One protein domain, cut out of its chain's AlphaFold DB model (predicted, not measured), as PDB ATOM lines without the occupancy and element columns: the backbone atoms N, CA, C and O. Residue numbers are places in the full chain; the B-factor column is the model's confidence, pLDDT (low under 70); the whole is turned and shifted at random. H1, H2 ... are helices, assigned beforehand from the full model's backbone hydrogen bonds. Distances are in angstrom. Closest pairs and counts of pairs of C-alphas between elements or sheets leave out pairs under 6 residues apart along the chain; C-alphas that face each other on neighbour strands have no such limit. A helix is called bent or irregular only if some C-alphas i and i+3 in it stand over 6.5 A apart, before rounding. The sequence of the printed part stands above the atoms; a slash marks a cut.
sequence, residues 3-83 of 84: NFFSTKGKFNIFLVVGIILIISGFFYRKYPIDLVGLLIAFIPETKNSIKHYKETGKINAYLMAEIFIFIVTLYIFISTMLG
ATOM      1  N   ASN A   3     -37.434   5.038  -2.156       48.50
ATOM      2  CA  ASN A   3     -38.557   5.922  -1.815       48.50
ATOM      3  C   ASN A   3     -38.258   6.919  -0.678       48.50
ATOM      4  O   ASN A   3     -38.947   7.922  -0.578       48.50
ATOM      5  N   PHE A   4     -37.248   6.666   0.164       52.22
ATOM      6  CA  PHE A   4     -36.928   7.504   1.335       52.22
ATOM      7  C   PHE A   4     -36.246   8.828   0.953       52.22
ATOM      8  O   PHE A   4     -36.247   9.784   1.719       52.22
ATOM      9  N   PHE A   5     -35.661   8.866  -0.247       53.50
ATOM     10  CA  PHE A   5     -34.943  10.013  -0.803       53.50
ATOM     11  C   PHE A   5     -35.565  10.507  -2.117       53.50
ATOM     12  O   PHE A   5     -34.965  11.320  -2.810       53.50
ATOM     13  N   SER A   6     -36.722   9.971  -2.513       48.84
ATOM     14  CA  SER A   6     -37.361  10.303  -3.786       48.84
ATOM     15  C   SER A   6     -38.219  11.557  -3.636       48.84
ATOM     16  O   SER A   6     -39.232  11.521  -2.948       48.84
ATOM     17  N   THR A   7     -37.879  12.643  -4.336       54.31
ATOM     18  CA  THR A   7     -38.774  13.802  -4.540       54.31
ATOM     19  C   THR A   7     -39.897  13.511  -5.544       54.31
ATOM     20  O   THR A   7     -40.860  14.269  -5.646       54.31
ATOM     21  N   LYS A   8     -39.843  12.374  -6.258       51.41
ATOM     22  CA  LYS A   8     -40.928  11.898  -7.125       51.41
ATOM     23  C   LYS A   8     -42.022  11.242  -6.276       51.41
ATOM     24  O   LYS A   8     -42.012  10.036  -6.044       51.41
ATOM     25  N   GLY A   9     -42.951  12.065  -5.792       53.16
ATOM     26  CA  GLY A   9     -44.307  11.658  -5.403       53.16
ATOM     27  C   GLY A   9     -44.484  10.841  -4.117       53.16
ATOM     28  O   GLY A   9     -45.601  10.401  -3.858       53.16
ATOM     29  N   LYS A  10     -43.450  10.627  -3.293       54.34
ATOM     30  CA  LYS A  10     -43.590   9.968  -1.983       54.34
ATOM     31  C   LYS A  10     -42.909  10.782  -0.889       54.34
ATOM     32  O   LYS A  10     -41.836  11.331  -1.088       54.34
ATOM     33  N   PHE A  11     -43.600  10.865   0.243       59.25
ATOM     34  CA  PHE A  11     -43.242  11.591   1.458       59.25
ATOM     35  C   PHE A  11     -41.735  11.557   1.759       59.25
ATOM     36  O   PHE A  11     -41.164  10.489   1.980       59.25
ATOM     37  N   ASN A  12     -41.102  12.730   1.776       76.69
ATOM     38  CA  ASN A  12     -39.675  12.868   2.029       76.69
ATOM     39  C   ASN A  12     -39.447  13.353   3.462       76.69
ATOM     40  O   ASN A  12     -39.692  14.518   3.780       76.69
ATOM     41  N   ILE A  13     -38.986  12.450   4.327       80.94
ATOM     42  CA  ILE A  13     -38.817  12.742   5.753       80.94
ATOM     43  C   ILE A  13     -37.825  13.884   5.996       80.94
ATOM     44  O   ILE A  13     -38.027  14.669   6.913       80.94
ATOM     45  N   PHE A  14     -36.796  14.023   5.155       84.38
ATOM     46  CA  PHE A  14     -35.796  15.080   5.288       84.38
ATOM     47  C   PHE A  14     -36.402  16.456   5.028       84.38
ATOM     48  O   PHE A  14     -36.150  17.393   5.779       84.38
ATOM     49  N   LEU A  15     -37.275  16.557   4.026       82.12
ATOM     50  CA  LEU A  15     -38.003  17.788   3.734       82.12
ATOM     51  C   LEU A  15     -38.950  18.157   4.886       82.12
ATOM     52  O   LEU A  15     -38.996  19.310   5.298       82.12
ATOM     53  N   VAL A  16     -39.654  17.177   5.458       85.62
ATOM     54  CA  VAL A  16     -40.564  17.407   6.593       85.62
ATOM     55  C   VAL A  16     -39.803  17.830   7.848       85.62
ATOM     56  O   VAL A  16     -40.157  18.828   8.471       85.62
ATOM     57  N   VAL A  17     -38.735  17.113   8.204       88.00
ATOM     58  CA  VAL A  17     -37.881  17.455   9.352       88.00
ATOM     59  C   VAL A  17     -37.245  18.831   9.160       88.00
ATOM     60  O   VAL A  17     -37.261  19.641  10.084       88.00
ATOM     61  N   GLY A  18     -36.748  19.127   7.958       86.69
ATOM     62  CA  GLY A  18     -36.182  20.430   7.629       86.69
ATOM     63  C   GLY A  18     -37.184  21.571   7.809       86.69
ATOM     64  O   GLY A  18     -36.867  22.558   8.468       86.69
ATOM     65  N   ILE A  19     -38.423  21.411   7.330       86.00
ATOM     66  CA  ILE A  19     -39.495  22.405   7.518       86.00
ATOM     67  C   ILE A  19     -39.830  22.596   9.002       86.00
ATOM     68  O   ILE A  19     -39.976  23.733   9.448       86.00
ATOM     69  N   ILE A  20     -39.923  21.515   9.784       89.56
ATOM     70  CA  ILE A  20     -40.185  21.608  11.229       89.56
ATOM     71  C   ILE A  20     -39.088  22.423  11.920       89.56
ATOM     72  O   ILE A  20     -39.393  23.273  12.758       89.56
ATOM     73  N   LEU A  21     -37.823  22.202  11.559       87.81
ATOM     74  CA  LEU A  21     -36.693  22.944  12.116       87.81
ATOM     75  C   LEU A  21     -36.689  24.412  11.679       87.81
ATOM     76  O   LEU A  21     -36.459  25.276  12.519       87.81
ATOM     77  N   ILE A  22     -37.029  24.710  10.422       87.25
ATOM     78  CA  ILE A  22     -37.199  26.089   9.930       87.25
ATOM     79  C   ILE A  22     -38.273  26.829  10.731       87.25
ATOM     80  O   ILE A  22     -38.030  27.928  11.228       87.25
ATOM     81  N   ILE A  23     -39.440  26.209  10.924       86.62
ATOM     82  CA  ILE A  23     -40.529  26.796  11.714       86.62
ATOM     83  C   ILE A  23     -40.095  26.967  13.175       86.62
ATOM     84  O   ILE A  23     -40.333  28.013  13.772       86.62
ATOM     85  N   SER A  24     -39.418  25.969  13.747       85.81
ATOM     86  CA  SER A  24     -38.925  26.024  15.128       85.81
ATOM     87  C   SER A  24     -37.878  27.127  15.321       85.81
ATOM     88  O   SER A  24     -37.904  27.826  16.333       85.81
ATOM     89  N   GLY A  25     -37.000  27.345  14.338       81.69
ATOM     90  CA  GLY A  25     -35.997  28.414  14.347       81.69
ATOM     91  C   GLY A  25     -36.609  29.813  14.453       81.69
ATOM     92  O   GLY A  25     -36.034  30.683  15.105       81.69
ATOM     93  N   PHE A  26     -37.827  30.013  13.936       77.88
ATOM     94  CA  PHE A  26     -38.555  31.276  14.095       77.88
ATOM     95  C   PHE A  26     -38.858  31.606  15.567       77.88
ATOM     96  O   PHE A  26     -38.806  32.771  15.969       77.88
ATOM     97  N   PHE A  27     -39.130  30.582  16.382       79.94
ATOM     98  CA  PHE A  27     -39.386  30.719  17.820       79.94
ATOM     99  C   PHE A  27     -38.093  30.738  18.652       79.94
ATOM    100  O   PHE A  27     -38.062  31.343  19.723       79.94
ATOM    101  N   TYR A  28     -37.008  30.135  18.153       73.00
ATOM    102  CA  TYR A  28     -35.717  30.013  18.840       73.00
ATOM    103  C   TYR A  28     -34.591  30.769  18.112       73.00
ATOM    104  O   TYR A  28     -33.610  30.175  17.672       73.00
ATOM    105  N   ARG A  29     -34.680  32.108  18.057       69.00
ATOM    106  CA  ARG A  29     -33.723  32.993  17.343       69.00
ATOM    107  C   ARG A  29     -32.269  32.967  17.830       69.00
ATOM    108  O   ARG A  29     -31.407  33.538  17.175       69.00
ATOM    109  N   LYS A  30     -31.984  32.372  18.992       69.94
ATOM    110  CA  LYS A  30     -30.628  32.364  19.571       69.94
ATOM    111  C   LYS A  30     -29.639  31.537  18.739       69.94
ATOM    112  O   LYS A  30     -28.439  31.770  18.817       69.94
ATOM    113  N   TYR A  31     -30.141  30.580  17.965       71.75
ATOM    114  CA  TYR A  31     -29.330  29.707  17.129       71.75
ATOM    115  C   TYR A  31     -29.923  29.669  15.720       71.75
ATOM    116  O   TYR A  31     -31.150  29.662  15.598       71.75
ATOM    117  N   PRO A  32     -29.094  29.582  14.668       77.75
ATOM    118  CA  PRO A  32     -29.556  29.497  13.283       77.75
ATOM    119  C   PRO A  32     -30.099  28.091  12.951       77.75
ATOM    120  O   PRO A  32     -29.615  27.390  12.061       77.75
ATOM    121  N   ILE A  33     -31.075  27.622  13.735       83.56
ATOM    122  CA  ILE A  33     -31.721  26.305  13.597       83.56
ATOM    123  C   ILE A  33     -32.484  26.220  12.273       83.56
ATOM    124  O   ILE A  33     -32.587  25.150  11.678       83.56
ATOM    125  N   ASP A  34     -32.975  27.355  11.792       82.94
ATOM    126  CA  ASP A  34     -33.589  27.511  10.485       82.94
ATOM    127  C   ASP A  34     -32.630  27.183   9.338       82.94
ATOM    128  O   ASP A  34     -32.998  26.443   8.427       82.94
ATOM    129  N   LEU A  35     -31.376  27.629   9.423       82.94
ATOM    130  CA  LEU A  35     -30.346  27.294   8.440       82.94
ATOM    131  C   LEU A  35     -29.963  25.809   8.494       82.94
ATOM    132  O   LEU A  35     -29.768  25.177   7.456       82.94
ATOM    133  N   VAL A  36     -29.936  25.207   9.686       84.06
ATOM    134  CA  VAL A  36     -29.744  23.752   9.834       84.06
ATOM    135  C   VAL A  36     -30.919  22.977   9.230       84.06
ATOM    136  O   VAL A  36     -30.719  21.989   8.523       84.06
ATOM    137  N   GLY A  37     -32.149  23.438   9.464       86.44
ATOM    138  CA  GLY A  37     -33.354  22.872   8.866       86.44
ATOM    139  C   GLY A  37     -33.337  22.951   7.342       86.44
ATOM    140  O   GLY A  37     -33.687  21.978   6.671       86.44
ATOM    141  N   LEU A  38     -32.848  24.067   6.797       85.56
ATOM    142  CA  LEU A  38     -32.647  24.245   5.364       85.56
ATOM    143  C   LEU A  38     -31.680  23.190   4.813       85.56
ATOM    144  O   LEU A  38     -32.049  22.460   3.898       85.56
ATOM    145  N   LEU A  39     -30.498  23.025   5.416       86.62
ATOM    146  CA  LEU A  39     -29.524  22.008   4.994       86.62
ATOM    147  C   LEU A  39     -30.109  20.588   5.014       86.62
ATOM    148  O   LEU A  39     -29.898  19.815   4.081       86.62
ATOM    149  N   ILE A  40     -30.891  20.249   6.044       87.94
ATOM    150  CA  ILE A  40     -31.539  18.936   6.145       87.94
ATOM    151  C   ILE A  40     -32.569  18.739   5.027       87.94
ATOM    152  O   ILE A  40     -32.612  17.664   4.428       87.94
ATOM    153  N   ALA A  41     -33.360  19.763   4.695       85.69
ATOM    154  CA  ALA A  41     -34.349  19.683   3.620       85.69
ATOM    155  C   ALA A  41     -33.718  19.423   2.240       85.69
ATOM    156  O   ALA A  41     -34.361  18.801   1.392       85.69
ATOM    157  N   PHE A  42     -32.469  19.854   2.022       85.19
ATOM    158  CA  PHE A  42     -31.765  19.710   0.745       85.19
ATOM    159  C   PHE A  42     -31.107  18.339   0.520       85.19
ATOM    160  O   PHE A  42     -30.903  17.984  -0.637       85.19
ATOM    161  N   ILE A  43     -30.891  17.520   1.561       85.94
ATOM    162  CA  ILE A  43     -30.264  16.176   1.477       85.94
ATOM    163  C   ILE A  43     -30.729  15.318   0.274       85.94
ATOM    164  O   ILE A  43     -29.898  14.679  -0.387       85.94
ATOM    165  N   PRO A  44     -32.037  15.229  -0.037       83.12
ATOM    166  CA  PRO A  44     -32.524  14.440  -1.167       83.12
ATOM    167  C   PRO A  44     -32.055  14.989  -2.518       83.12
ATOM    168  O   PRO A  44     -31.673  14.217  -3.402       83.12
ATOM    169  N   GLU A  45     -32.041  16.313  -2.658       82.12
ATOM    170  CA  GLU A  45     -31.562  16.993  -3.857       82.12
ATOM    171  C   GLU A  45     -30.043  16.879  -3.973       82.12
ATOM    172  O   GLU A  45     -29.555  16.575  -5.060       82.12
ATOM    173  N   THR A  46     -29.298  16.952  -2.865       84.56
ATOM    174  CA  THR A  46     -27.855  16.658  -2.822       84.56
ATOM    175  C   THR A  46     -27.570  15.277  -3.394       84.56
ATOM    176  O   THR A  46     -26.719  15.101  -4.267       84.56
ATOM    177  N   LYS A  47     -28.321  14.265  -2.940       84.44
ATOM    178  CA  LYS A  47     -28.168  12.882  -3.399       84.44
ATOM    179  C   LYS A  47     -28.427  12.764  -4.901       84.44
ATOM    180  O   LYS A  47     -27.677  12.078  -5.598       84.44
ATOM    181  N   ASN A  48     -29.477  13.415  -5.395       84.50
ATOM    182  CA  ASN A  48     -29.825  13.401  -6.812       84.50
ATOM    183  C   ASN A  48     -28.766  14.126  -7.660       84.50
ATOM    184  O   ASN A  48     -28.342  13.631  -8.701       84.50
ATOM    185  N   SER A  49     -28.269  15.255  -7.163       84.56
ATOM    186  CA  SER A  49     -27.255  16.083  -7.810       84.56
ATOM    187  C   SER A  49     -25.884  15.389  -7.857       84.56
ATOM    188  O   SER A  49     -25.225  15.387  -8.897       84.56
ATOM    189  N   ILE A  50     -25.489  14.679  -6.791       86.00
ATOM    190  CA  ILE A  50     -24.294  13.813  -6.776       86.00
ATOM    191  C   ILE A  50     -24.445  12.655  -7.765       86.00
ATOM    192  O   ILE A  50     -23.493  12.326  -8.474       86.00
ATOM    193  N   LYS A  51     -25.622  12.019  -7.826       86.81
ATOM    194  CA  LYS A  51     -25.884  10.950  -8.799       86.81
ATOM    195  C   LYS A  51     -25.748  11.474 -10.232       86.81
ATOM    196  O   LYS A  51     -25.008  10.889 -11.013       86.81
ATOM    197  N   HIS A  52     -26.363  12.616 -10.534       87.06
ATOM    198  CA  HIS A  52     -26.235  13.285 -11.829       87.06
ATOM    199  C   HIS A  52     -24.777  13.629 -12.167       87.06
ATOM    200  O   HIS A  52     -24.336  13.415 -13.295       87.06
ATOM    201  N   TYR A  53     -24.003  14.132 -11.200       86.75
ATOM    202  CA  TYR A  53     -22.580  14.412 -11.393       86.75
ATOM    203  C   TYR A  53     -21.789  13.141 -11.725       86.75
ATOM    204  O   TYR A  53     -20.978  13.153 -12.644       86.75
ATOM    205  N   LYS A  54     -22.056  12.026 -11.035       87.00
ATOM    206  CA  LYS A  54     -21.421  10.734 -11.342       87.00
ATOM    207  C   LYS A  54     -21.771  10.219 -12.740       87.00
ATOM    208  O   LYS A  54     -20.929   9.592 -13.368       87.00
ATOM    209  N   GLU A  55     -22.990  10.470 -13.211       89.81
ATOM    210  CA  GLU A  55     -23.467  10.007 -14.520       89.81
ATOM    211  C   GLU A  55     -22.987  10.891 -15.681       89.81
ATOM    212  O   GLU A  55     -22.720  10.387 -16.767       89.81
ATOM    213  N   THR A  56     -22.867  12.205 -15.471       89.75
ATOM    214  CA  THR A  56     -22.611  13.178 -16.553       89.75
ATOM    215  C   THR A  56     -21.247  13.862 -16.481       89.75
ATOM    216  O   THR A  56     -20.847  14.521 -17.439       89.75
ATOM    217  N   GLY A  57     -20.557  13.778 -15.340       87.06
ATOM    218  CA  GLY A  57     -19.347  14.550 -15.041       87.06
ATOM    219  C   GLY A  57     -19.582  16.059 -14.899       87.06
ATOM    220  O   GLY A  57     -18.625  16.816 -14.760       87.06
ATOM    221  N   LYS A  58     -20.839  16.525 -14.954       85.19
ATOM    222  CA  LYS A  58     -21.190  17.948 -14.920       85.19
ATOM    223  C   LYS A  58     -21.816  18.325 -13.589       85.19
ATOM    224  O   LYS A  58     -22.734  17.666 -13.098       85.19
ATOM    225  N   ILE A  59     -21.330  19.426 -13.025       83.62
ATOM    226  CA  ILE A  59     -21.938  20.052 -11.854       83.62
ATOM    227  C   ILE A  59     -23.267  20.677 -12.288       83.62
ATOM    228  O   ILE A  59     -23.317  21.434 -13.256       83.62
ATOM    229  N   ASN A  60     -24.346  20.352 -11.577       82.88
ATOM    230  CA  ASN A  60     -25.649  20.974 -11.791       82.88
ATOM    231  C   ASN A  60     -25.771  22.256 -10.942       82.88
ATOM    232  O   ASN A  60     -25.199  22.341  -9.854       82.88
ATOM    233  N   ALA A  61     -26.559  23.227 -11.406       79.69
ATOM    234  CA  ALA A  61     -26.835  24.484 -10.709       79.69
ATOM    235  C   ALA A  61     -27.342  24.269  -9.272       79.69
ATOM    236  O   ALA A  61     -26.981  25.027  -8.376       79.69
ATOM    237  N   TYR A  62     -28.101  23.193  -9.033       79.31
ATOM    238  CA  TYR A  62     -28.545  22.805  -7.691       79.31
ATOM    239  C   TYR A  62     -27.383  22.531  -6.730       79.31
ATOM    240  O   TYR A  62     -27.422  22.994  -5.596       79.31
ATOM    241  N   LEU A  63     -26.324  21.847  -7.184       81.62
ATOM    242  CA  LEU A  63     -25.151  21.585  -6.343       81.62
ATOM    243  C   LEU A  63     -24.415  22.889  -6.003       81.62
ATOM    244  O   LEU A  63     -23.968  23.074  -4.877       81.62
ATOM    245  N   MET A  64     -24.316  23.808  -6.969       84.75
ATOM    246  CA  MET A  64     -23.699  25.122  -6.750       84.75
ATOM    247  C   MET A  64     -24.490  25.963  -5.745       84.75
ATOM    248  O   MET A  64     -23.895  26.573  -4.858       84.75
ATOM    249  N   ALA A  65     -25.821  25.975  -5.856       85.12
ATOM    250  CA  ALA A  65     -26.692  26.672  -4.915       85.12
ATOM    251  C   ALA A  65     -26.575  26.093  -3.498       85.12
ATOM    252  O   ALA A  65     -26.503  26.841  -2.526       85.12
ATOM    253  N   GLU A  66     -26.494  24.769  -3.376       84.38
ATOM    254  CA  GLU A  66     -26.340  24.096  -2.089       84.38
ATOM    255  C   GLU A  66     -24.996  24.417  -1.419       84.38
ATOM    256  O   GLU A  66     -24.960  24.754  -0.236       84.38
ATOM    257  N   ILE A  67     -23.896  24.404  -2.182       86.81
ATOM    258  CA  ILE A  67     -22.571  24.812  -1.689       86.81
ATOM    259  C   ILE A  67     -22.606  26.260  -1.191       86.81
ATOM    260  O   ILE A  67     -22.068  26.560  -0.126       86.81
ATOM    261  N   PHE A  68     -23.261  27.156  -1.929       87.88
ATOM    262  CA  PHE A  68     -23.409  28.549  -1.516       87.88
ATOM    263  C   PHE A  68     -24.182  28.674  -0.195       87.88
ATOM    264  O   PHE A  68     -23.703  29.323   0.736       87.88
ATOM    265  N   ILE A  69     -25.331  28.000  -0.075       86.44
ATOM    266  CA  ILE A  69     -26.134  27.974   1.158       86.44
ATOM    267  C   ILE A  69     -25.316  27.423   2.330       86.44
ATOM    268  O   ILE A  69     -25.382  27.963   3.434       86.44
ATOM    269  N   PHE A  70     -24.511  26.385   2.101       87.00
ATOM    270  CA  PHE A  70     -23.649  25.798   3.122       87.00
ATOM    271  C   PHE A  70     -22.577  26.776   3.618       87.00
ATOM    272  O   PHE A  70     -22.412  26.942   4.826       87.00
ATOM    273  N   ILE A  71     -21.891  27.477   2.708       89.50
ATOM    274  CA  ILE A  71     -20.882  28.490   3.061       89.50
ATOM    275  C   ILE A  71     -21.518  29.635   3.856       89.50
ATOM    276  O   ILE A  71     -20.991  30.028   4.896       89.50
ATOM    277  N   VAL A  72     -22.668  30.143   3.402       87.31
ATOM    278  CA  VAL A  72     -23.409  31.203   4.107       87.31
ATOM    279  C   VAL A  72     -23.844  30.734   5.495       87.31
ATOM    280  O   VAL A  72     -23.694  31.466   6.471       87.31
ATOM    281  N   THR A  73     -24.320  29.493   5.608       86.12
ATOM    282  CA  THR A  73     -24.722  28.905   6.891       86.12
ATOM    283  C   THR A  73     -23.544  28.797   7.852       86.12
ATOM    284  O   THR A  73     -23.670  29.185   9.012       86.12
ATOM    285  N   LEU A  74     -22.385  28.329   7.378       86.00
ATOM    286  CA  LEU A  74     -21.162  28.278   8.179       86.00
ATOM    287  C   LEU A  74     -20.737  29.666   8.652       86.00
ATOM    288  O   LEU A  74     -20.430  29.833   9.830       86.00
ATOM    289  N   TYR A  75     -20.752  30.656   7.760       87.00
ATOM    290  CA  TYR A  75     -20.413  32.033   8.103       87.00
ATOM    291  C   TYR A  75     -21.328  32.576   9.207       87.00
ATOM    292  O   TYR A  75     -20.835  33.026  10.237       87.00
ATOM    293  N   ILE A  76     -22.650  32.446   9.048       85.38
ATOM    294  CA  ILE A  76     -23.632  32.908  10.039       85.38
ATOM    295  C   ILE A  76     -23.461  32.170  11.368       85.38
ATOM    296  O   ILE A  76     -23.520  32.792  12.429       85.38
ATOM    297  N   PHE A  77     -23.222  30.858  11.338       82.81
ATOM    298  CA  PHE A  77     -23.007  30.069  12.548       82.81
ATOM    299  C   PHE A  77     -21.764  30.533  13.317       82.81
ATOM    300  O   PHE A  77     -21.827  30.728  14.530       82.81
ATOM    301  N   ILE A  78     -20.654  30.760  12.608       83.75
ATOM    302  CA  ILE A  78     -19.404  31.269  13.183       83.75
ATOM    303  C   ILE A  78     -19.606  32.683  13.741       83.75
ATOM    304  O   ILE A  78     -19.257  32.922  14.893       83.75
ATOM    305  N   SER A  79     -20.232  33.585  12.983       81.75
ATOM    306  CA  SER A  79     -20.591  34.938  13.431       81.75
ATOM    307  C   SER A  79     -21.437  34.929  14.703       81.75
ATOM    308  O   SER A  79     -21.118  35.603  15.680       81.75
ATOM    309  N   THR A  80     -22.463  34.076  14.748       78.44
ATOM    310  CA  THR A  80     -23.348  33.943  15.916       78.44
ATOM    311  C   THR A  80     -22.594  33.421  17.145       78.44
ATOM    312  O   THR A  80     -22.836  33.886  18.255       78.44
ATOM    313  N   MET A  81     -21.666  32.472  16.966       76.06
ATOM    314  CA  MET A  81     -20.815  31.946  18.046       76.06
ATOM    315  C   MET A  81     -19.781  32.968  18.537       76.06
ATOM    316  O   MET A  81     -19.473  32.999  19.727       76.06
ATOM    317  N   LEU A  82     -19.242  33.789  17.634       77.75
ATOM    318  CA  LEU A  82     -18.246  34.816  17.949       77.75
ATOM    319  C   LEU A  82     -18.870  36.136  18.433       77.75
ATOM    320  O   LEU A  82     -18.153  36.971  18.978       77.75
ATOM    321  N   GLY A  83     -20.184  36.318  18.269       68.19
ATOM    322  CA  GLY A  83     -20.891  37.554  18.618       68.19
ATOM    323  C   GLY A  83     -20.564  38.736  17.697       68.19
ATOM    324  O   GLY A  83     -20.658  39.877  18.148       68.19
TER     325      GLY A  83
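Overview. This is residues 3 to 83 of the 84 residues of an uncharacterized protein of Romboutsia sp. CE17 (UniProt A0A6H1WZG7). Three helices make a flat row, with the bent helix H2 in the middle: its arm H2a lies between H1 and H3, and its arm H2b slants away from H1 to the beginning of H3. The 81 printed residues hold H1, H2 and H3 in that order, all helix, with no named strand. The whole is only just loose, close to compact, with a radius of gyration of the C-alphas of 14.3 A and spans of 43 by 27 by 13 A.

Along the chain. H2, residues 33 to 56, was assigned as one helix by its hydrogen bonds but is bent, C-alphas 41 and 44 being 7.3 A apart; its arms are H2a, residues 33 to 41, and H2b, residues 44 to 56, 18.3 A long. H1, residues 13 to 27, 21.7 A, begins at C-alpha 13 (-38.817, 12.742, 5.753). H3, residues 61 to 82, 31.7 A, ends at C-alpha 82 (-18.246, 34.816, 17.949).

Arrangement. H2a and H2b stand at a steep tilt of 45 degrees. H1 and H2a form a helical hairpin and touch, closest at the C-alphas of Ile 22 and Asp 34, 3.9 A, at a shallow tilt of 13 degrees. H3 touches H2a with residues 69 to 73 alone, closest at the C-alphas of Leu 35 and Thr 73, 6.1 A. H2b touches H3 with residues 45 to 50 alone, closest at the C-alphas of Ser 49 and Leu 63, 6.1 A, at a steep tilt of 47 degrees. H1 and H3 are apart. Every O i to N i+4 pair is within hydrogen-bond range in H2a, H2b and H3, and 10 of 11 in H1.

Size, cuts and confidence. The C-alphas of Glu 55 and Gly 83, the two farthest apart, are 43.2 A apart. The printed part has no cut, and both links are tight. pLDDT is under 70 at residues 3 to 11, 29 to 30 and 83.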